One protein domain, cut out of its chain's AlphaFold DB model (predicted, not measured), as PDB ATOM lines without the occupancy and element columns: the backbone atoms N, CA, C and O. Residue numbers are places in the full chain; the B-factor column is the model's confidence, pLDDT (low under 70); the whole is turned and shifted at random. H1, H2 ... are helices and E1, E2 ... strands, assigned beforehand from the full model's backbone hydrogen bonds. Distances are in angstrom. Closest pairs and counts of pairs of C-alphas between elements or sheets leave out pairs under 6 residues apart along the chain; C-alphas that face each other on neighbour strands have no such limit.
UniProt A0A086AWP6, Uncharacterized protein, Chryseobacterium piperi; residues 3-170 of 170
ATOM      1  N   ALA A   3     212.058 209.608 193.614       92.44
ATOM      2  CA  ALA A   3     211.790 208.545 192.657       92.44
ATOM      3  C   ALA A   3     211.645 209.160 191.264       92.44
ATOM      4  O   ALA A   3     210.700 209.905 191.010       92.44
ATOM      5  N   ASN A   4     212.590 208.858 190.379       92.31
ATOM      6  CA  ASN A   4     212.501 209.219 188.978       92.31
ATOM      7  C   ASN A   4     211.906 208.058 188.181       92.31
ATOM      8  O   ASN A   4     212.531 206.999 188.066       92.31
ATOM      9  N   ASN A   5     210.718 208.280 187.632       89.50
ATOM     10  CA  ASN A   5     210.019 207.311 186.803       89.50
ATOM     11  C   ASN A   5     210.227 207.691 185.338       89.50
ATOM     12  O   ASN A   5     209.807 208.768 184.919       89.50
ATOM     13  N   ASP A   6     210.884 206.826 184.566       89.19
ATOM     14  CA  ASP A   6     211.063 207.077 183.138       89.19
ATOM     15  C   ASP A   6     209.694 207.181 182.446       89.19
ATOM     16  O   ASP A   6     208.870 206.280 182.632       89.19
ATOM     17  N   PRO A   7     209.426 208.229 181.649       87.75
ATOM     18  CA  PRO A   7     208.168 208.353 180.917       87.75
ATOM     19  C   PRO A   7     207.859 207.161 180.001       87.75
ATOM     20  O   PRO A   7     206.685 206.869 179.776       87.75
ATOM     21  N   ASP A   8     208.890 206.461 179.514       88.25
ATOM     22  CA  ASP A   8     208.750 205.287 178.651       88.25
ATOM     23  C   ASP A   8     208.650 203.960 179.441       88.25
ATOM     24  O   ASP A   8     208.507 202.893 178.837       88.25
ATOM     25  N   ASP A   9     208.726 203.982 180.781       85.50
ATOM     26  CA  ASP A   9     208.476 202.798 181.618       85.50
ATOM     27  C   ASP A   9     206.998 202.391 181.572       85.50
ATOM     28  O   ASP A   9     206.111 203.213 181.348       85.50
ATOM     29  N   LEU A  10     206.695 201.118 181.853       79.25
ATOM     30  CA  LEU A  10     205.317 200.605 181.829       79.25
ATOM     31  C   LEU A  10     204.361 201.418 182.725       79.25
ATOM     32  O   LEU A  10     203.182 201.559 182.399       79.25
ATOM     33  N   LEU A  11     204.865 201.940 183.849       78.56
ATOM     34  CA  LEU A  11     204.119 202.799 184.777       78.56
ATOM     35  C   LEU A  11     204.489 204.292 184.651       78.56
ATOM     36  O   LEU A  11     203.950 205.127 185.384       78.56
ATOM     37  N   GLY A  12     205.357 204.643 183.702       72.81
ATOM     38  CA  GLY A  12     205.789 206.008 183.403       72.81
ATOM     39  C   GLY A  12     204.633 206.951 183.066       72.81
ATOM     40  O   GLY A  12     204.480 207.966 183.747       72.81
ATOM     41  N   PRO A  13     203.741 206.613 182.112       71.81
ATOM     42  CA  PRO A  13     202.610 207.469 181.750       71.81
ATOM     43  C   PRO A  13     201.635 207.725 182.903       71.81
ATOM     44  O   PRO A  13     201.075 208.815 182.999       71.81
ATOM     45  N   LEU A  14     201.444 206.738 183.789       70.81
ATOM     46  CA  LEU A  14     200.635 206.909 185.000       70.81
ATOM     47  C   LEU A  14     201.306 207.897 185.953       70.81
ATOM     48  O   LEU A  14     200.655 208.823 186.417       70.81
ATOM     49  N   SER A  15     202.617 207.755 186.163       72.62
ATOM     50  CA  SER A  15     203.400 208.678 186.990       72.62
ATOM     51  C   SER A  15     203.388 210.108 186.440       72.62
ATOM     52  O   SER A  15     203.256 211.051 187.211       72.62
ATOM     53  N   VAL A  16     203.486 210.290 185.120       72.81
ATOM     54  CA  VAL A  16     203.405 211.609 184.464       72.81
ATOM     55  C   VAL A  16     202.009 212.214 184.610       72.81
ATOM     56  O   VAL A  16     201.881 213.360 185.025       72.81
ATOM     57  N   GLY A  17     200.956 211.442 184.319       67.44
ATOM     58  CA  GLY A  17     199.575 211.917 184.449       67.44
ATOM     59  C   GLY A  17     199.191 212.249 185.892       67.44
ATOM     60  O   GLY A  17     198.351 213.114 186.132       67.44
ATOM     61  N   ASP A  18     199.832 211.590 186.851       69.81
ATOM     62  CA  ASP A  18     199.770 211.939 188.258       69.81
ATOM     63  C   ASP A  18     200.455 213.292 188.505       69.81
ATOM     64  O   ASP A  18     199.852 214.135 189.155       69.81
ATOM     65  N   LEU A  19     201.654 213.558 187.977       69.81
ATOM     66  CA  LEU A  19     202.358 214.846 188.141       69.81
ATOM     67  C   LEU A  19     201.606 216.059 187.572       69.81
ATOM     68  O   LEU A  19     201.722 217.153 188.123       69.81
ATOM     69  N   ASP A  20     200.836 215.863 186.503       65.81
ATOM     70  CA  ASP A  20     200.049 216.919 185.854       65.81
ATOM     71  C   ASP A  20     198.776 217.300 186.634       65.81
ATOM     72  O   ASP A  20     198.102 218.280 186.301       65.81
ATOM     73  N   GLN A  21     198.423 216.546 187.681       64.75
ATOM     74  CA  GLN A  21     197.304 216.889 188.554       64.75
ATOM     75  C   GLN A  21     197.700 217.981 189.548       64.75
ATOM     76  O   GLN A  21     198.794 217.999 190.111       64.75
ATOM     77  N   GLU A  22     196.766 218.894 189.819       61.00
ATOM     78  CA  GLU A  22     196.937 219.898 190.864       61.00
ATOM     79  C   GLU A  22     196.872 219.208 192.237       61.00
ATOM     80  O   GLU A  22     195.806 219.039 192.833       61.00
ATOM     81  N   TYR A  23     198.022 218.751 192.735       64.06
ATOM     82  CA  TYR A  23     198.108 218.199 194.078       64.06
ATOM     83  C   TYR A  23     197.788 219.272 195.116       64.06
ATOM     84  O   TYR A  23     198.329 220.381 195.097       64.06
ATOM     85  N   GLY A  24     196.932 218.911 196.073       72.88
ATOM     86  CA  GLY A  24     196.822 219.656 197.321       72.88
ATOM     87  C   GLY A  24     198.148 219.648 198.088       72.88
ATOM     88  O   GLY A  24     199.060 218.881 197.779       72.88
ATOM     89  N   ASP A  25     198.252 220.489 199.116       88.00
ATOM     90  CA  ASP A  25     199.459 220.547 199.941       88.00
ATOM     91  C   ASP A  25     199.875 219.162 200.460       88.00
ATOM     92  O   ASP A  25     199.061 218.420 201.020       88.00
ATOM     93  N   VAL A  26     201.167 218.853 200.359       90.81
ATOM     94  CA  VAL A  26     201.752 217.620 200.881       90.81
ATOM     95  C   VAL A  26     202.457 217.845 202.212       90.81
ATOM     96  O   VAL A  26     202.955 218.933 202.505       90.81
ATOM     97  N   MET A  27     202.493 216.804 203.039       94.50
ATOM     98  CA  MET A  27     203.135 216.829 204.345       94.50
ATOM     99  C   MET A  27     204.596 216.409 204.223       94.50
ATOM    100  O   MET A  27     204.903 215.277 203.853       94.50
ATOM    101  N   LEU A  28     205.502 217.301 204.612       95.38
ATOM    102  CA  LEU A  28     206.928 217.012 204.730       95.38
ATOM    103  C   LEU A  28     207.447 217.418 206.109       95.38
ATOM    104  O   LEU A  28     206.828 218.217 206.817       95.38
ATOM    105  N   ARG A  29     208.594 216.866 206.507       97.12
ATOM    106  CA  ARG A  29     209.255 217.241 207.758       97.12
ATOM    107  C   ARG A  29     210.295 218.314 207.468       97.12
ATOM    108  O   ARG A  29     211.135 218.130 206.590       97.12
ATOM    109  N   ASN A  30     210.262 219.411 208.212       96.88
ATOM    110  CA  ASN A  30     211.194 220.521 208.073       96.88
ATOM    111  C   ASN A  30     211.534 221.114 209.443       96.88
ATOM    112  O   ASN A  30     210.636 221.470 210.205       96.88
ATOM    113  N   HIS A  31     212.826 221.232 209.758       96.31
ATOM    114  CA  HIS A  31     213.320 221.754 211.041       96.31
ATOM    115  C   HIS A  31     212.656 221.123 212.286       96.31
ATOM    116  O   HIS A  31     212.448 221.776 213.303       96.31
ATOM    117  N   GLY A  32     212.329 219.832 212.218       96.12
ATOM    118  CA  GLY A  32     211.696 219.064 213.294       96.12
ATOM    119  C   GLY A  32     210.168 219.143 213.329       96.12
ATOM    120  O   GLY A  32     209.558 218.379 214.075       96.12
ATOM    121  N   SER A  33     209.554 219.987 212.501       97.19
ATOM    122  CA  SER A  33     208.102 220.164 212.415       97.19
ATOM    123  C   SER A  33     207.532 219.539 211.146       97.19
ATOM    124  O   SER A  33     208.192 219.478 210.111       97.19
ATOM    125  N   TRP A  34     206.282 219.095 211.215       96.75
ATOM    126  CA  TRP A  34     205.518 218.695 210.038       96.75
ATOM    127  C   TRP A  34     204.871 219.927 209.414       96.75
ATOM    128  O   TRP A  34     204.141 220.647 210.096       96.75
ATOM    129  N   ILE A  35     205.145 220.174 208.136       95.88
ATOM    130  CA  ILE A  35     204.610 221.321 207.400       95.88
ATOM    131  C   ILE A  35     203.911 220.870 206.123       95.88
ATOM    132  O   ILE A  35     204.255 219.842 205.541       95.88
ATOM    133  N   LYS A  36     202.948 221.683 205.696       95.12
ATOM    134  CA  LYS A  36     202.317 221.604 204.383       95.12
ATOM    135  C   LYS A  36     203.166 222.357 203.365       95.12
ATOM    136  O   LYS A  36     203.622 223.461 203.656       95.12
ATOM    137  N   SER A  37     203.388 221.770 202.199       90.94
ATOM    138  CA  SER A  37     204.092 222.413 201.092       90.94
ATOM    139  C   SER A  37     203.626 221.836 199.762       90.94
ATOM    140  O   SER A  37     203.187 220.695 199.696       90.94
ATOM    141  N   LYS A  38     203.771 222.618 198.699       89.94
ATOM    142  CA  LYS A  38     203.625 222.185 197.303       89.94
ATOM    143  C   LYS A  38     204.841 222.574 196.459       89.94
ATOM    144  O   LYS A  38     204.792 222.572 195.236       89.94
ATOM    145  N   GLU A  39     205.922 222.985 197.121       90.38
ATOM    146  CA  GLU A  39     207.088 223.554 196.457       90.38
ATOM    147  C   GLU A  39     207.923 222.457 195.795       90.38
ATOM    148  O   GLU A  39     208.626 221.678 196.459       90.38
ATOM    149  N   SER A  40     207.866 222.428 194.465       91.50
ATOM    150  CA  SER A  40     208.818 221.699 193.637       91.50
ATOM    151  C   SER A  40     210.216 222.296 193.766       91.50
ATOM    152  O   SER A  40     210.384 223.488 194.036       91.50
ATOM    153  N   ARG A  41     211.239 221.481 193.526       92.06
ATOM    154  CA  ARG A  41     212.621 221.963 193.416       92.06
ATOM    155  C   ARG A  41     213.334 221.312 192.248       92.06
ATOM    156  O   ARG A  41     212.951 220.243 191.780       92.06
ATOM    157  N   GLU A  42     214.413 221.958 191.838       94.94
ATOM    158  CA  GLU A  42     215.376 221.355 190.931       94.94
ATOM    159  C   GLU A  42     216.049 220.154 191.610       94.94
ATOM    160  O   GLU A  42     216.449 220.216 192.779       94.94
ATOM    161  N   ILE A  43     216.174 219.066 190.860       93.69
ATOM    162  CA  ILE A  43     216.931 217.873 191.233       93.69
ATOM    163  C   ILE A  43     218.070 217.683 190.230       93.69
ATOM    164  O   ILE A  43     217.930 218.003 189.052       93.69
ATOM    165  N   ILE A  44     219.205 217.170 190.704       92.81
ATOM    166  CA  ILE A  44     220.358 216.855 189.851       92.81
ATOM    167  C   ILE A  44     220.427 215.345 189.678       92.81
ATOM    168  O   ILE A  44     220.590 214.629 190.671       92.81
ATOM    169  N   MET A  45     220.327 214.887 188.436       91.12
ATOM    170  CA  MET A  45     220.335 213.479 188.046       91.12
ATOM    171  C   MET A  45     221.758 212.908 188.030       91.12
ATOM    172  O   MET A  45     222.743 213.630 188.207       91.12
ATOM    173  N   ALA A  46     221.884 211.590 187.853       89.06
ATOM    174  CA  ALA A  46     223.176 210.898 187.915       89.06
ATOM    175  C   ALA A  46     224.177 211.359 186.838       89.06
ATOM    176  O   ALA A  46     225.386 211.303 187.059       89.06
ATOM    177  N   ASP A  47     223.676 211.809 185.690       86.94
ATOM    178  CA  ASP A  47     224.444 212.349 184.565       86.94
ATOM    179  C   ASP A  47     224.688 213.869 184.666       86.94
ATOM    180  O   ASP A  47     225.305 214.462 183.781       86.94
ATOM    181  N   GLY A  48     224.231 214.503 185.751       89.88
ATOM    182  CA  GLY A  48     224.333 215.942 185.976       89.88
ATOM    183  C   GLY A  48     223.234 216.770 185.307       89.88
ATOM    184  O   GLY A  48     223.229 217.991 185.481       89.88
ATOM    185  N   LEU A  49     222.298 216.148 184.580       89.75
ATOM    186  CA  LEU A  49     221.130 216.850 184.059       89.75
ATOM    187  C   LEU A  49     220.211 217.304 185.197       89.75
ATOM    188  O   LEU A  49     220.187 216.737 186.292       89.75
ATOM    189  N   LYS A  50     219.465 218.371 184.925       92.94
ATOM    190  CA  LYS A  50     218.512 218.973 185.855       92.94
ATOM    191  C   LYS A  50     217.115 218.468 185.530       92.94
ATOM    192  O   LYS A  50     216.711 218.539 184.375       92.94
ATOM    193  N   GLY A  51     216.403 218.014 186.553       90.94
ATOM    194  CA  GLY A  51     214.986 217.668 186.479       90.94
ATOM    195  C   GLY A  51     214.161 218.460 187.486       90.94
ATOM    196  O   GLY A  51     214.707 219.204 188.311       90.94
ATOM    197  N   THR A  52     212.845 218.259 187.459       92.69
ATOM    198  CA  THR A  52     211.936 218.825 188.471       92.69
ATOM    199  C   THR A  52     211.430 217.738 189.412       92.69
ATOM    200  O   THR A  52     210.804 216.772 188.986       92.69
ATOM    201  N   GLY A  53     211.693 217.903 190.710       92.69
ATOM    202  CA  GLY A  53     211.138 217.060 191.764       92.69
ATOM    203  C   GLY A  53     209.861 217.669 192.333       92.69
ATOM    204  O   GLY A  53     209.895 218.761 192.909       92.69
ATOM    205  N   PHE A  54     208.751 216.949 192.209       91.81
ATOM    206  CA  PHE A  54     207.456 217.318 192.773       91.81
ATOM    207  C   PHE A  54     207.250 216.598 194.106       91.81
ATOM    208  O   PHE A  54     207.396 215.376 194.167       91.81
ATOM    209  N   PRO A  55     206.959 217.316 195.202       92.12
ATOM    210  CA  PRO A  55     206.862 216.689 196.509       92.12
ATOM    211  C   PRO A  55     205.565 215.881 196.633       92.12
ATOM    212  O   PRO A  55     204.498 216.351 196.249       92.12
ATOM    213  N   ILE A  56     205.648 214.692 197.240       90.75
ATOM    214  CA  ILE A  56     204.478 213.872 197.590       90.75
ATOM    215  C   ILE A  56     204.542 213.397 199.043       90.75
ATOM    216  O   ILE A  56     205.621 213.262 199.625       90.75
ATOM    217  N   THR A  57     203.380 213.121 199.641       88.88
ATOM    218  CA  THR A  57     203.319 212.527 200.986       88.88
ATOM    219  C   THR A  57     203.379 211.011 200.872       88.88
ATOM    220  O   THR A  57     202.458 210.403 200.336       88.88
ATOM    221  N   ILE A  58     204.416 210.399 201.441       90.50
ATOM    222  CA  ILE A  58     204.498 208.943 201.606       90.50
ATOM    223  C   ILE A  58     204.880 208.576 203.039       90.50
ATOM    224  O   ILE A  58     205.530 209.359 203.742       90.50
ATOM    225  N   MET A  59     204.499 207.369 203.458       90.25
ATOM    226  CA  MET A  59     204.743 206.857 204.810       90.25
ATOM    227  C   MET A  59     206.237 206.827 205.167       90.25
ATOM    228  O   MET A  59     206.602 207.165 206.295       90.25
ATOM    229  N   ASP A  60     207.100 206.556 204.189       90.12
ATOM    230  CA  ASP A  60     208.555 206.488 204.355       90.12
ATOM    231  C   ASP A  60     209.142 207.803 204.890       90.12
ATOM    232  O   ASP A  60     210.149 207.802 205.595       90.12
ATOM    233  N   THR A  61     208.491 208.946 204.634       92.94
ATOM    234  CA  THR A  61     208.926 210.244 205.182       92.94
ATOM    235  C   THR A  61     208.854 210.242 206.711       92.94
ATOM    236  O   THR A  61     209.752 210.755 207.382       92.94
ATOM    237  N   ALA A  62     207.801 209.647 207.279       91.88
ATOM    238  CA  ALA A  62     207.643 209.501 208.723       91.88
ATOM    239  C   ALA A  62     208.541 208.394 209.283       91.88
ATOM    240  O   ALA A  62     209.152 208.602 210.333       91.88
ATOM    241  N   ALA A  63     208.674 207.269 208.574       91.38
ATOM    242  CA  ALA A  63     209.546 206.170 208.982       91.38
ATOM    243  C   ALA A  63     211.016 206.616 209.071       91.38
ATOM    244  O   ALA A  63     211.634 206.493 210.129       91.38
ATOM    245  N   VAL A  64     211.549 207.255 208.022       93.12
ATOM    246  CA  VAL A  64     212.917 207.801 208.010       93.12
ATOM    247  C   VAL A  64     213.103 208.823 209.126       93.12
ATOM    248  O   VAL A  64     214.096 208.764 209.850       93.12
ATOM    249  N   ALA A  65     212.149 209.738 209.318       94.38
ATOM    250  CA  ALA A  65     212.215 210.719 210.396       94.38
ATOM    251  C   ALA A  65     212.256 210.070 211.789       94.38
ATOM    252  O   ALA A  65     212.981 210.549 212.659       94.38
ATOM    253  N   GLY A  66     211.477 209.007 212.002       91.69
ATOM    254  CA  GLY A  66     211.427 208.268 213.261       91.69
ATOM    255  C   GLY A  66     212.682 207.437 213.523       91.69
ATOM    256  O   GLY A  66     213.151 207.387 214.653       91.69
ATOM    257  N   MET A  67     213.256 206.827 212.485       91.12
ATOM    258  CA  MET A  67     214.453 205.991 212.610       91.12
ATOM    259  C   MET A  67     215.754 206.781 212.737       91.12
ATOM    260  O   MET A  67     216.688 206.317 213.381       91.12
ATOM    261  N   THR A  68     215.839 207.940 212.082       91.75
ATOM    262  CA  THR A  68     217.090 208.714 211.972       91.75
ATOM    263  C   THR A  68     217.084 209.995 212.799       91.75
ATOM    264  O   THR A  68     218.083 210.706 212.836       91.75
ATOM    265  N   GLU A  69     215.941 210.343 213.397       93.31
ATOM    266  CA  GLU A  69     215.683 211.636 214.045       93.31
ATOM    267  C   GLU A  69     215.903 212.862 213.140       93.31
ATOM    268  O   GLU A  69     215.975 214.003 213.624       93.31
ATOM    269  N   ALA A  70     215.965 212.656 211.817       96.25
ATOM    270  CA  ALA A  70     216.213 213.707 210.845       96.25
ATOM    271  C   ALA A  70     215.255 214.887 211.047       96.25
ATOM    272  O   ALA A  70     214.032 214.743 211.166       96.25
ATOM    273  N   LYS A  71     215.821 216.096 211.092       96.81
ATOM    274  CA  LYS A  71     215.039 217.328 211.259       96.81
ATOM    275  C   LYS A  71     214.296 217.706 209.984       96.81
ATOM    276  O   LYS A  71     213.255 218.344 210.079       96.81
ATOM    277  N   SER A  72     214.772 217.258 208.827       97.12
ATOM    278  CA  SER A  72     214.107 217.502 207.553       97.12
ATOM    279  C   SER A  72     214.085 216.235 206.708       97.12
ATOM    280  O   SER A  72     215.118 215.598 206.525       97.12
ATOM    281  N   VAL A  73     212.906 215.871 206.205       97.31
ATOM    282  CA  VAL A  73     212.686 214.717 205.326       97.31
ATOM    283  C   VAL A  73     211.623 215.105 204.305       97.31
ATOM    284  O   VAL A  73     210.550 215.587 204.673       97.31
ATOM    285  N   ARG A  74     211.926 214.888 203.025       95.62
ATOM    286  CA  ARG A  74     210.987 215.047 201.910       95.62
ATOM    287  C   ARG A  74     211.155 213.904 200.920       95.62
ATOM    288  O   ARG A  74     212.282 213.436 200.696       95.62
ATOM    289  N   PHE A  75     210.047 213.501 200.320       94.94
ATOM    290  CA  PHE A  75     210.019 212.595 199.186       94.94
ATOM    291  C   PHE A  75     209.438 213.318 197.980       94.94
ATOM    292  O   PHE A  75     208.541 214.151 198.112       94.94
ATOM    293  N   GLU A  76     209.994 213.021 196.821       93.25
ATOM    294  CA  GLU A  76     209.652 213.664 195.569       93.25
ATOM    295  C   GLU A  76     209.551 212.628 194.471       93.25
ATOM    296  O   GLU A  76     210.196 211.580 194.521       93.25
ATOM    297  N   VAL A  77     208.772 212.965 193.462       91.94
ATOM    298  CA  VAL A  77     208.675 212.229 192.213       91.94
ATOM    299  C   VAL A  77     209.117 213.128 191.070       91.94
ATOM    300  O   VAL A  77     208.898 214.340 191.097       91.94
ATOM    301  N   SER A  78     209.767 212.537 190.082       91.75
ATOM    302  CA  SER A  78     210.127 213.187 188.825       91.75
ATOM    303  C   SER A  78     209.842 212.249 187.664       91.75
ATOM    304  O   SER A  78     209.776 211.030 187.846       91.75
ATOM    305  N   ALA A  79     209.681 212.821 186.475       90.38
ATOM    306  CA  ALA A  79     209.465 212.071 185.248       90.38
ATOM    307  C   ALA A  79     210.484 212.484 184.187       90.38
ATOM    308  O   ALA A  79     210.171 213.175 183.222       90.38
ATOM    309  N   GLU A  80     211.732 212.088 184.410       90.25
ATOM    310  CA  GLU A  80     212.855 212.361 183.521       90.25
ATOM    311  C   GLU A  80     213.409 211.052 182.958       90.25
ATOM    312  O   GLU A  80     213.196 209.968 183.511       90.25
ATOM    313  N   LYS A  81     214.203 211.152 181.889       90.44
ATOM    314  CA  LYS A  81     214.914 210.004 181.318       90.44
ATOM    315  C   LYS A  81     215.768 209.307 182.387       90.44
ATOM    316  O   LYS A  81     216.600 209.941 183.035       90.44
ATOM    317  N   SER A  82     215.575 208.003 182.548       90.06
ATOM    318  CA  SER A  82     216.264 207.194 183.557       90.06
ATOM    319  C   SER A  82     217.679 206.774 183.143       90.06
ATOM    320  O   SER A  82     218.047 206.805 181.963       90.06
ATOM    321  N   ILE A  83     218.477 206.314 184.112       88.19
ATOM    322  CA  ILE A  83     219.837 205.791 183.898       88.19
ATOM    323  C   ILE A  83     219.820 204.595 182.944       88.19
ATOM    324  O   ILE A  83     220.642 204.534 182.023       88.19
ATOM    325  N   GLY A  84     218.891 203.654 183.141       85.50
ATOM    326  CA  GLY A  84     218.727 202.493 182.270       85.50
ATOM    327  C   GLY A  84     218.428 202.912 180.834       85.50
ATOM    328  O   GLY A  84     219.085 202.428 179.905       85.50
ATOM    329  N   MET A  85     217.539 203.892 180.646       88.12
ATOM    330  CA  MET A  85     217.209 204.397 179.315       88.12
ATOM    331  C   MET A  85     218.407 205.101 178.672       88.12
ATOM    332  O   MET A  85     218.697 204.895 177.494       88.12
ATOM    333  N   ALA A  86     219.150 205.903 179.432       84.94
ATOM    334  CA  ALA A  86     220.330 206.603 178.933       84.94
ATOM    335  C   ALA A  86     221.478 205.658 178.533       84.94
ATOM    336  O   ALA A  86     222.142 205.908 177.526       84.94
ATOM    337  N   LYS A  87     221.716 204.581 179.293       85.62
ATOM    338  CA  LYS A  87     222.847 203.660 179.073       85.62
ATOM    339  C   LYS A  87     222.532 202.493 178.141       85.62
ATOM    340  O   LYS A  87     223.402 202.058 177.394       85.62
ATOM    341  N   THR A  88     221.322 201.950 178.236       83.75
ATOM    342  CA  THR A  88     220.954 200.655 177.633       83.75
ATOM    343  C   THR A  88     219.718 200.727 176.743       83.75
ATOM    344  O   THR A  88     219.292 199.704 176.214       83.75
ATOM    345  N   ASN A  89     219.144 201.924 176.558       84.44
ATOM    346  CA  ASN A  89     217.934 202.148 175.764       84.44
ATOM    347  C   ASN A  89     216.743 201.280 176.222       84.44
ATOM    348  O   ASN A  89     215.929 200.841 175.411       84.44
ATOM    349  N   THR A  90     216.688 200.999 177.526       85.88
ATOM    350  CA  THR A  90     215.607 200.266 178.189       85.88
ATOM    351  C   THR A  90     215.099 201.133 179.342       85.88
ATOM    352  O   THR A  90     215.921 201.512 180.178       85.88
ATOM    353  N   PRO A  91     213.798 201.474 179.401       86.19
ATOM    354  CA  PRO A  91     213.238 202.242 180.509       86.19
ATOM    355  C   PRO A  91     213.551 201.602 181.865       86.19
ATOM    356  O   PRO A  91     213.606 200.380 181.992       86.19
ATOM    357  N   SER A  92     213.765 202.428 182.884       87.31
ATOM    358  CA  SER A  92     214.042 201.972 184.247       87.31
ATOM    359  C   SER A  92     213.446 202.930 185.277       87.31
ATOM    360  O   SER A  92     212.912 203.981 184.932       87.31
ATOM    361  N   MET A  93     213.540 202.568 186.553       89.56
ATOM    362  CA  MET A  93     213.239 203.470 187.664       89.56
ATOM    363  C   MET A  93     214.531 203.761 188.417       89.56
ATOM    364  O   MET A  93     215.259 202.823 188.752       89.56
ATOM    365  N   ASP A  94     214.765 205.033 188.739       92.94
ATOM    366  CA  ASP A  94     215.901 205.455 189.554       92.94
ATOM    367  C   ASP A  94     215.421 206.059 190.877       92.94
ATOM    368  O   ASP A  94     214.592 206.968 190.906       92.94
ATOM    369  N   LEU A  95     215.984 205.598 191.989       93.94
ATOM    370  CA  LEU A  95     215.751 206.158 193.312       93.94
ATOM    371  C   LEU A  95     217.000 206.900 193.784       93.94
ATOM    372  O   LEU A  95     218.048 206.296 194.008       93.94
ATOM    373  N   TYR A  96     216.865 208.207 193.991       95.50
ATOM    374  CA  TYR A  96     217.911 209.080 194.510       95.50
ATOM    375  C   TYR A  96     217.661 209.374 195.991       95.50
ATOM    376  O   TYR A  96     216.680 210.022 196.378       95.50
ATOM    377  N   ILE A  97     218.577 208.942 196.849       95.50
ATOM    378  CA  ILE A  97     218.538 209.184 198.291       95.50
ATOM    379  C   ILE A  97     219.717 210.079 198.636       95.50
ATOM    380  O   ILE A  97     220.862 209.656 198.572       95.50
ATOM    381  N   GLU A  98     219.440 211.320 199.016       95.75
ATOM    382  CA  GLU A  98     220.457 212.247 199.503       95.75
ATOM    383  C   GLU A  98     220.275 212.465 201.001       95.75
ATOM    384  O   GLU A  98     219.175 212.781 201.463       95.75
ATOM    385  N   ALA A  99     221.362 212.297 201.747       95.56
ATOM    386  CA  ALA A  99     221.426 212.523 203.179       95.56
ATOM    387  C   ALA A  99     222.541 213.523 203.481       95.56
ATOM    388  O   ALA A  99     223.688 213.343 203.067       95.56
ATOM    389  N   LYS A 100     222.202 214.570 204.234       96.38
ATOM    390  CA  LYS A 100     223.161 215.521 204.797       96.38
ATOM    391  C   LYS A 100     223.164 215.378 206.314       96.38
ATOM    392  O   LYS A 100     222.099 215.328 206.926       96.38
ATOM    393  N   GLY A 101     224.345 215.337 206.916       95.38
ATOM    394  CA  GLY A 101     224.488 215.189 208.358       95.38
ATOM    395  C   GLY A 101     225.907 215.450 208.840       95.38
ATOM    396  O   GLY A 101     226.723 216.017 208.117       95.38
ATOM    397  N   ILE A 102     226.176 215.028 210.072       95.25
ATOM    398  CA  ILE A 102     227.488 215.112 210.711       95.25
ATOM    399  C   ILE A 102     228.054 213.697 210.827       95.25
ATOM    400  O   ILE A 102     227.346 212.790 211.264       95.25
ATOM    401  N   ASP A 103     229.304 213.497 210.415       93.44
ATOM    402  CA  ASP A 103     229.987 212.210 210.566       93.44
ATOM    403  C   ASP A 103     230.582 212.011 211.973       93.44
ATOM    404  O   ASP A 103     230.522 212.891 212.833       93.44
ATOM    405  N   LEU A 104     231.196 210.848 212.217       93.25
ATOM    406  CA  LEU A 104     231.812 210.521 213.513       93.25
ATOM    407  C   LEU A 104     232.986 211.443 213.893       93.25
ATOM    408  O   LEU A 104     233.384 211.463 215.055       93.25
ATOM    409  N   SER A 105     233.546 212.195 212.939       95.81
ATOM    410  CA  SER A 105     234.602 213.186 213.182       95.81
ATOM    411  C   SER A 105     234.062 214.588 213.481       95.81
ATOM    412  O   SER A 105     234.843 215.499 213.751       95.81
ATOM    413  N   GLY A 106     232.739 214.779 213.445       96.06
ATOM    414  CA  GLY A 106     232.102 216.080 213.635       96.06
ATOM    415  C   GLY A 106     232.017 216.926 212.361       96.06
ATOM    416  O   GLY A 106     231.646 218.097 212.435       96.06
ATOM    417  N   LYS A 107     232.345 216.368 211.189       96.62
ATOM    418  CA  LYS A 107     232.337 217.099 209.917       96.62
ATOM    419  C   LYS A 107     230.976 217.002 209.232       96.62
ATOM    420  O   LYS A 107     230.385 215.926 209.165       96.62
ATOM    421  N   GLU A 108     230.515 218.111 208.647       96.81
ATOM    422  CA  GLU A 108     229.387 218.082 207.713       96.81
ATOM    423  C   GLU A 108     229.715 217.225 206.487       96.81
ATOM    424  O   GLU A 108     230.698 217.460 205.775       96.81
ATOM    425  N   ILE A 109     228.854 216.247 206.224       96.62
ATOM    426  CA  ILE A 109     228.926 215.392 205.050       96.62
ATOM    427  C   ILE A 109     227.585 215.361 204.329       96.62
ATOM    428  O   ILE A 109     226.518 215.361 204.944       96.62
ATOM    429  N   THR A 110     227.667 215.276 203.007       95.38
ATOM    430  CA  THR A 110     226.559 214.866 202.150       95.38
ATOM    431  C   THR A 110     226.921 213.515 201.547       95.38
ATOM    432  O   THR A 110     228.081 213.267 201.198       95.38
ATOM    433  N   ARG A 111     225.940 212.623 201.479       94.94
ATOM    434  CA  ARG A 111     226.026 211.328 200.812       94.94
ATOM    435  C   ARG A 111     224.825 211.176 199.911       94.94
ATOM    436  O   ARG A 111     223.713 211.533 200.304       94.94
ATOM    437  N   ARG A 112     225.051 210.616 198.734       95.44
ATOM    438  CA  ARG A 112     223.986 210.271 197.809       95.44
ATOM    439  C   ARG A 112     224.072 208.793 197.461       95.44
ATOM    440  O   ARG A 112     225.137 208.270 197.159       95.44
ATOM    441  N   VAL A 113     222.936 208.118 197.522       95.31
ATOM    442  CA  VAL A 113     222.767 206.743 197.060       95.31
ATOM    443  C   VAL A 113     221.810 206.771 195.885       95.31
ATOM    444  O   VAL A 113     220.782 207.446 195.939       95.31
ATOM    445  N   ILE A 114     222.166 206.057 194.828       94.88
ATOM    446  CA  ILE A 114     221.337 205.896 193.639       94.88
ATOM    447  C   ILE A 114     221.083 204.406 193.474       94.88
ATOM    448  O   ILE A 114     222.042 203.640 193.394       94.88
ATOM    449  N   ALA A 115     219.815 204.010 193.445       93.19
ATOM    450  CA  ALA A 115     219.395 202.649 193.137       93.19
ATOM    451  C   ALA A 115     218.638 202.649 191.805       93.19
ATOM    452  O   ALA A 115     217.733 203.459 191.632       93.19
ATOM    453  N   SER A 116     219.010 201.774 190.873       92.06
ATOM    454  CA  SER A 116     218.370 201.662 189.558       92.06
ATOM    455  C   SER A 116     218.145 200.202 189.191       92.06
ATOM    456  O   SER A 116     218.981 199.346 189.492       92.06
ATOM    457  N   HIS A 117     217.020 199.905 188.541       89.12
ATOM    458  CA  HIS A 117     216.683 198.548 188.119       89.12
ATOM    459  C   HIS A 117     216.112 198.529 186.689       89.12
ATOM    460  O   HIS A 117     215.130 199.230 186.419       89.12
ATOM    461  N   PRO A 118     216.629 197.679 185.778       86.25
ATOM    462  CA  PRO A 118     216.204 197.649 184.371       86.25
ATOM    463  C   PRO A 118     214.770 197.137 184.167       86.25
ATOM    464  O   PRO A 118     214.160 197.357 183.134       86.25
ATOM    465  N   GLY A 119     214.222 196.431 185.156       85.25
ATOM    466  CA  GLY A 119     212.815 196.012 185.193       85.25
ATOM    467  C   GLY A 119     211.811 197.107 185.584       85.25
ATOM    468  O   GLY A 119     210.642 196.779 185.785       85.25
ATOM    469  N   GLY A 120     212.255 198.357 185.753       86.44
ATOM    470  CA  GLY A 120     211.370 199.500 185.978       86.44
ATOM    471  C   GLY A 120     210.666 199.521 187.335       86.44
ATOM    472  O   GLY A 120     210.985 198.755 188.254       86.44
ATOM    473  N   GLN A 121     209.680 200.413 187.460       85.88
ATOM    474  CA  GLN A 121     208.999 200.694 188.726       85.88
ATOM    475  C   GLN A 121     208.260 199.463 189.266       85.88
ATOM    476  O   GLN A 121     208.365 199.131 190.447       85.88
ATOM    477  N   ALA A 122     207.555 198.738 188.394       86.19
ATOM    478  CA  ALA A 122     206.755 197.578 188.786       86.19
ATOM    479  C   ALA A 122     207.603 196.477 189.446       86.19
ATOM    480  O   ALA A 122     207.208 195.909 190.468       86.19
ATOM    481  N   LYS A 123     208.790 196.193 188.894       88.25
ATOM    482  CA  LYS A 123     209.706 195.186 189.441       88.25
ATOM    483  C   LYS A 123     210.287 195.637 190.783       88.25
ATOM    484  O   LYS A 123     210.317 194.824 191.705       88.25
ATOM    485  N   CYS A 124     210.656 196.912 190.928       88.44
ATOM    486  CA  CYS A 124     211.098 197.484 192.206       88.44
ATOM    487  C   CYS A 124     210.025 197.343 193.296       88.44
ATOM    488  O   CYS A 124     210.313 196.861 194.393       88.44
ATOM    489  N   THR A 125     208.774 197.699 192.990       88.69
ATOM    490  CA  THR A 125     207.654 197.570 193.933       88.69
ATOM    491  C   THR A 125     207.389 196.112 194.307       88.69
ATOM    492  O   THR A 125     207.264 195.793 195.490       88.69
ATOM    493  N   ALA A 126     207.343 195.208 193.322       90.94
ATOM    494  CA  ALA A 126     207.133 193.782 193.566       90.94
ATOM    495  C   ALA A 126     208.244 193.181 194.442       90.94
ATOM    496  O   ALA A 126     207.969 192.381 195.339       90.94
ATOM    497  N   PHE A 127     209.490 193.597 194.219       90.88
ATOM    498  CA  PHE A 127     210.621 193.158 195.020       90.88
ATOM    499  C   PHE A 127     210.541 193.669 196.470       90.88
ATOM    500  O   PHE A 127     210.713 192.885 197.403       90.88
ATOM    501  N   GLY A 128     210.182 194.940 196.681       90.00
ATOM    502  CA  GLY A 128     209.929 195.475 198.025       90.00
ATOM    503  C   GLY A 128     208.832 194.704 198.772       90.00
ATOM    504  O   GLY A 128     209.001 194.350 199.941       90.00
ATOM    505  N   ALA A 129     207.742 194.351 198.082       93.00
ATOM    506  CA  ALA A 129     206.678 193.522 198.648       93.00
ATOM    507  C   ALA A 129     207.165 192.106 199.010       93.00
ATOM    508  O   ALA A 129     206.823 191.585 200.073       93.00
ATOM    509  N   LEU A 130     207.998 191.487 198.167       93.94
ATOM    510  CA  LEU A 130     208.597 190.184 198.452       93.94
ATOM    511  C   LEU A 130     209.485 190.227 199.705       93.94
ATOM    512  O   LEU A 130     209.362 189.351 200.564       93.94
ATOM    513  N   LEU A 131     210.338 191.247 199.840       92.56
ATOM    514  CA  LEU A 131     211.169 191.439 201.034       92.56
ATOM    515  C   LEU A 131     210.321 191.607 202.298       92.56
ATOM    516  O   LEU A 131     210.634 191.018 203.337       92.56
ATOM    517  N   ALA A 132     209.224 192.361 202.210       92.56
ATOM    518  CA  ALA A 132     208.281 192.522 203.310       92.56
ATOM    519  C   ALA A 132     207.672 191.179 203.737       92.56
ATOM    520  O   ALA A 132     207.693 190.836 204.919       92.56
ATOM    521  N   ILE A 133     207.190 190.383 202.775       94.31
ATOM    522  CA  ILE A 133     206.613 189.057 203.035       94.31
ATOM    523  C   ILE A 133     207.646 188.139 203.695       94.31
ATOM    524  O   ILE A 133     207.351 187.534 204.726       94.31
ATOM    525  N   LYS A 134     208.869 188.063 203.155       93.44
ATOM    526  CA  LYS A 134     209.958 187.262 203.741       93.44
ATOM    527  C   LYS A 134     210.263 187.683 205.181       93.44
ATOM    528  O   LYS A 134     210.394 186.823 206.048       93.44
ATOM    529  N   THR A 135     210.321 188.989 205.438       93.62
ATOM    530  CA  THR A 135     210.576 189.556 206.774       93.62
ATOM    531  C   THR A 135     209.467 189.197 207.766       93.62
ATOM    532  O   THR A 135     209.739 188.833 208.909       93.62
ATOM    533  N   ILE A 136     208.204 189.255 207.336       93.31
ATOM    534  CA  ILE A 136     207.058 188.881 208.174       93.31
ATOM    535  C   ILE A 136     207.074 187.379 208.481       93.31
ATOM    536  O   ILE A 136     206.800 186.983 209.611       93.31
ATOM    537  N   LEU A 137     207.412 186.535 207.503       93.50
ATOM    538  CA  LEU A 137     207.453 185.081 207.686       93.50
ATOM    539  C   LEU A 137     208.631 184.606 208.550       93.50
ATOM    540  O   LEU A 137     208.550 183.528 209.136       93.50
ATOM    541  N   SER A 138     209.713 185.382 208.637       92.19
ATOM    542  CA  SER A 138     210.888 185.038 209.446       92.19
ATOM    543  C   SER A 138     210.811 185.541 210.890       92.19
ATOM    544  O   SER A 138     211.559 185.063 211.746       92.19
ATOM    545  N   THR A 139     209.920 186.491 211.193       92.12
ATOM    546  CA  THR A 139     209.810 187.078 212.532       92.12
ATOM    547  C   THR A 139     208.783 186.368 213.411       92.12
ATOM    548  O   THR A 139     207.739 185.904 212.964       92.12
ATOM    549  N   THR A 140     209.048 186.332 214.718       94.44
ATOM    550  CA  THR A 140     208.090 185.883 215.746       94.44
ATOM    551  C   THR A 140     207.387 187.047 216.450       94.44
ATOM    552  O   THR A 140     206.520 186.827 217.302       94.44
ATOM    553  N   LYS A 141     207.762 188.294 216.122       92.75
ATOM    554  CA  LYS A 141     207.195 189.504 216.727       92.75
ATOM    555  C   LYS A 141     205.736 189.687 216.290       92.75
ATOM    556  O   LYS A 141     205.354 189.341 215.178       92.75
ATOM    557  N   LYS A 142     204.912 190.237 217.185       90.88
ATOM    558  CA  LYS A 142     203.467 190.438 216.986       90.88
ATOM    559  C   LYS A 142     203.099 191.908 217.181       90.88
ATOM    560  O   LYS A 142     203.755 192.599 217.956       90.88
ATOM    561  N   GLY A 143     202.014 192.342 216.544       90.44
ATOM    562  CA  GLY A 143     201.482 193.706 216.640       90.44
ATOM    563  C   GLY A 143     201.707 194.530 215.371       90.44
ATOM    564  O   GLY A 143     202.131 193.999 214.347       90.44
ATOM    565  N   PHE A 144     201.407 195.828 215.444       88.81
ATOM    566  CA  PHE A 144     201.695 196.776 214.367       88.81
ATOM    567  C   PHE A 144     203.171 197.161 214.421       88.81
ATOM    568  O   PHE A 144     203.616 197.811 215.366       88.81
ATOM    569  N   LEU A 145     203.930 196.707 213.429       87.06
ATOM    570  CA  LEU A 145     205.376 196.865 213.360       87.06
ATOM    571  C   LEU A 145     205.735 197.488 212.014       87.06
ATOM    572  O   LEU A 145     205.211 197.073 210.982       87.06
ATOM    573  N   PHE A 146     206.643 198.459 212.034       86.00
ATOM    574  CA  PHE A 146     207.261 198.968 210.815       86.00
ATOM    575  C   PHE A 146     208.277 197.948 210.302       86.00
ATOM    576  O   PHE A 146     209.049 197.382 211.087       86.00
ATOM    577  N   LEU A 147     208.256 197.693 208.994       87.44
ATOM    578  CA  LEU A 147     209.129 196.709 208.353       87.44
ATOM    579  C   LEU A 147     210.599 197.077 208.530       87.44
ATOM    580  O   LEU A 147     211.439 196.202 208.699       87.44
ATOM    581  N   GLU A 148     210.892 198.365 208.583       86.69
ATOM    582  CA  GLU A 148     212.220 198.932 208.732       86.69
ATOM    583  C   GLU A 148     212.871 198.590 210.087       86.69
ATOM    584  O   GLU A 148     214.092 198.617 210.202       86.69
ATOM    585  N   TYR A 149     212.084 198.205 211.105       86.44
ATOM    586  CA  TYR A 149     212.596 197.682 212.386       86.44
ATOM    587  C   TYR A 149     212.767 196.157 212.414       86.44
ATOM    588  O   TYR A 149     213.254 195.599 213.405       86.44
ATOM    589  N   LEU A 150     212.278 195.463 211.389       90.62
ATOM    590  CA  LEU A 150     212.269 194.002 211.314       90.62
ATOM    591  C   LEU A 150     213.221 193.465 210.255       90.62
ATOM    592  O   LEU A 150     213.744 192.367 210.422       90.62
ATOM    593  N   MET A 151     213.397 194.217 209.174       91.12
ATOM    594  CA  MET A 151     214.149 193.803 208.007       91.12
ATOM    595  C   MET A 151     215.641 193.719 208.330       91.12
ATOM    596  O   MET A 151     216.235 194.664 208.845       91.12
ATOM    597  N   ASP A 152     216.244 192.585 207.986       91.56
ATOM    598  CA  ASP A 152     217.695 192.457 207.921       91.56
ATOM    599  C   ASP A 152     218.181 193.224 206.686       91.56
ATOM    600  O   ASP A 152     217.964 192.802 205.546       91.56
ATOM    601  N   LEU A 153     218.778 194.395 206.920       88.88
ATOM    602  CA  LEU A 153     219.203 195.286 205.845       88.88
ATOM    603  C   LEU A 153     220.341 194.683 205.018       88.88
ATOM    604  O   LEU A 153     220.344 194.865 203.803       88.88
ATOM    605  N   ASP A 154     221.265 193.940 205.628       91.94
ATOM    606  CA  ASP A 154     222.384 193.331 204.903       91.94
ATOM    607  C   ASP A 154     221.872 192.262 203.934       91.94
ATOM    608  O   ASP A 154     222.271 192.223 202.762       91.94
ATOM    609  N   LEU A 155     220.923 191.440 204.391       91.50
ATOM    610  CA  LEU A 155     220.247 190.472 203.536       91.50
ATOM    611  C   LEU A 155     219.434 191.165 202.435       91.50
ATOM    612  O   LEU A 155     219.535 190.769 201.276       91.50
ATOM    613  N   ALA A 156     218.671 192.210 202.766       91.81
ATOM    614  CA  ALA A 156     217.887 192.955 201.784       91.81
ATOM    615  C   ALA A 156     218.779 193.576 200.695       91.81
ATOM    616  O   ALA A 156     218.496 193.411 199.511       91.81
ATOM    617  N   PHE A 157     219.893 194.218 201.067       91.62
ATOM    618  CA  PHE A 157     220.862 194.772 200.115       91.62
ATOM    619  C   PHE A 157     221.492 193.698 199.233       91.62
ATOM    620  O   PHE A 157     221.712 193.931 198.042       91.62
ATOM    621  N   LYS A 158     221.799 192.528 199.803       93.81
ATOM    622  CA  LYS A 158     222.300 191.393 199.031       93.81
ATOM    623  C   LYS A 158     221.256 190.927 198.012       93.81
ATOM    624  O   LYS A 158     221.582 190.831 196.835       93.81
ATOM    625  N   GLU A 159     220.017 190.691 198.439       93.75
ATOM    626  CA  GLU A 159     218.948 190.242 197.539       93.75
ATOM    627  C   GLU A 159     218.619 191.284 196.458       93.75
ATOM    628  O   GLU A 159     218.389 190.908 195.312       93.75
ATOM    629  N   MET A 160     218.661 192.587 196.776       91.38
ATOM    630  CA  MET A 160     218.507 193.658 195.781       91.38
ATOM    631  C   MET A 160     219.542 193.521 194.664       91.38
ATOM    632  O   MET A 160     219.194 193.562 193.485       91.38
ATOM    633  N   LYS A 161     220.817 193.343 195.030       92.69
ATOM    634  CA  LYS A 161     221.906 193.183 194.059       92.69
ATOM    635  C   LYS A 161     221.769 191.891 193.256       92.69
ATOM    636  O   LYS A 161     221.986 191.922 192.049       92.69
ATOM    637  N   ASP A 162     221.388 190.792 193.903       93.50
ATOM    638  CA  ASP A 162     221.192 189.495 193.242       93.50
ATOM    639  C   ASP A 162     220.052 189.540 192.204       93.50
ATOM    640  O   ASP A 162     220.140 188.883 191.169       93.50
ATOM    641  N   GLU A 163     219.011 190.348 192.437       91.00
ATOM    642  CA  GLU A 163     217.926 190.589 191.469       91.00
ATOM    643  C   GLU A 163     218.285 191.603 190.372       91.00
ATOM    644  O   GLU A 163     217.487 191.818 189.463       91.00
ATOM    645  N   GLY A 164     219.484 192.195 190.408       90.00
ATOM    646  CA  GLY A 164     219.970 193.113 189.376       90.00
ATOM    647  C   GLY A 164     219.762 194.597 189.677       90.00
ATOM    648  O   GLY A 164     219.868 195.416 188.766       90.00
ATOM    649  N   MET A 165     219.487 194.972 190.932       91.81
ATOM    650  CA  MET A 165     219.509 196.378 191.349       91.81
ATOM    651  C   MET A 165     220.949 196.906 191.341       91.81
ATOM    652  O   MET A 165     221.811 196.435 192.092       91.81
ATOM    653  N   GLU A 166     221.201 197.940 190.545       92.25
ATOM    654  CA  GLU A 166     222.449 198.694 190.577       92.25
ATOM    655  C   GLU A 166     222.385 199.734 191.698       92.25
ATOM    656  O   GLU A 166     221.539 200.624 191.674       92.25
ATOM    657  N   ILE A 167     223.288 199.646 192.682       92.88
ATOM    658  CA  ILE A 167     223.351 200.585 193.814       92.88
ATOM    659  C   ILE A 167     224.705 201.293 193.808       92.88
ATOM    660  O   ILE A 167     225.745 200.659 193.998       92.88
ATOM    661  N   THR A 168     224.688 202.612 193.624       92.88
ATOM    662  CA  THR A 168     225.882 203.467 193.571       92.88
ATOM    663  C   THR A 168     225.898 204.448 194.740       92.88
ATOM    664  O   THR A 168     224.872 205.041 195.068       92.88
ATOM    665  N   PHE A 169     227.073 204.647 195.342       92.38
ATOM    666  CA  PHE A 169     227.311 205.605 196.425       92.38
ATOM    667  C   PHE A 169     228.168 206.764 195.902       92.38
ATOM    668  O   PHE A 169     229.203 206.524 195.279       92.38
ATOM    669  N   GLN A 170     227.732 207.998 196.156       88.56
ATOM    670  CA  GLN A 170     228.378 209.257 195.769       88.56
ATOM    671  C   GLN A 170     228.598 210.155 196.995       88.56
ATOM    672  O   GLN A 170     227.740 210.163 197.916       88.56
TER     673      GLN A 170
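AT A GLANCE: This is residues 3 to 170 of the 170 residues of an uncharacterized protein of Chryseobacterium piperi (UniProt A0A086AWP6). A strongly twisted sheet of seven strands curls like part of a barrel; its longest strands form the hairpin E7 and E8, and H1 and H4 are over one face. H5 folds back near the long H4, H3 grazes the sheet, and a small hairpin, E2 and E3, sits with H2 by the end of E5 and the start of E6. The 168 printed residues, with five named helices and nine named strands, run E1 H1 E2 E3 E4 E5 H2 E6 H3 E7 E8 H4 H5 E9. The large sheet's order is E4 E5 E6 E1 E7 E8 E9, mixed, and the class is mixed, helices and strands. The whole is compact, with a radius of gyration of the C-alphas of 16.7 A and spans of 42 by 37 by 36 A.

IN THESE COORDINATES: Find C-alpha 3 at (211.790, 208.545, 192.657), where E1, residues 3 to 5, begins. Next come H1, 12 to 19, E2, 26 to 30, E3, 33 to 37, E4, 41 to 44, and E5, 50 to 56, 19.0 A long. Read on to H2, 59 to 68, E6, 75 to 78, and H3, 83 to 88. E7, 93 to 102, covers 29.5 A and E8, 108 to 117, 30.4 A. From C-alpha 120 at (211.370, 199.500, 185.978), H4 runs 27.6 A to residue 138. H5, 153 to 162, precedes E9, 166 to 169, which ends at (227.311, 205.605, 196.425).

HOW THE PARTS SIT: Start at E1: it is parallel to E6, with N 3 and O 76 at 2.9 A, and antiparallel to E7, with N 4 and O 94 at 2.8 A. The other neighbours are antiparallel: look at N 43 and O 51 for E4 and E5, 2.9 A, N 54 and O 77 for E5 and E6, 2.8 A, N 97 and O 113 for E7 and E8, 2.8 A, and N 168 and O 114 for E8 and E9, 2.8 A. H1 and H4 make two layers with the sheet, helices on one face of it; H1 has a height of 9.3 A over the sheet, and H4 stands up from it at 49 degrees. H3 only grazes the sheet with residues 83 to 85, H5 with 157 to 161. H4 and H5 are close but not clearly touching, the closest C-alphas being Leu 131 and Ala 156, 6.9 A. In the antiparallel hairpin E2 and E3, N 28 and O 35 are 3.0 A apart; the closest C-alphas of E2 and H2 are Leu 28 and Thr 61, 7.1 A. In the five helices every O i to N i+4 pair is within hydrogen-bond range.

THE WHOLE: The C-alphas farthest apart are Leu 49 and Thr 140, 46.2 A. The printed part has no cut; its long link is H4 to H5, residues 139 to 152. Residues 17 to 23 are under pLDDT 70.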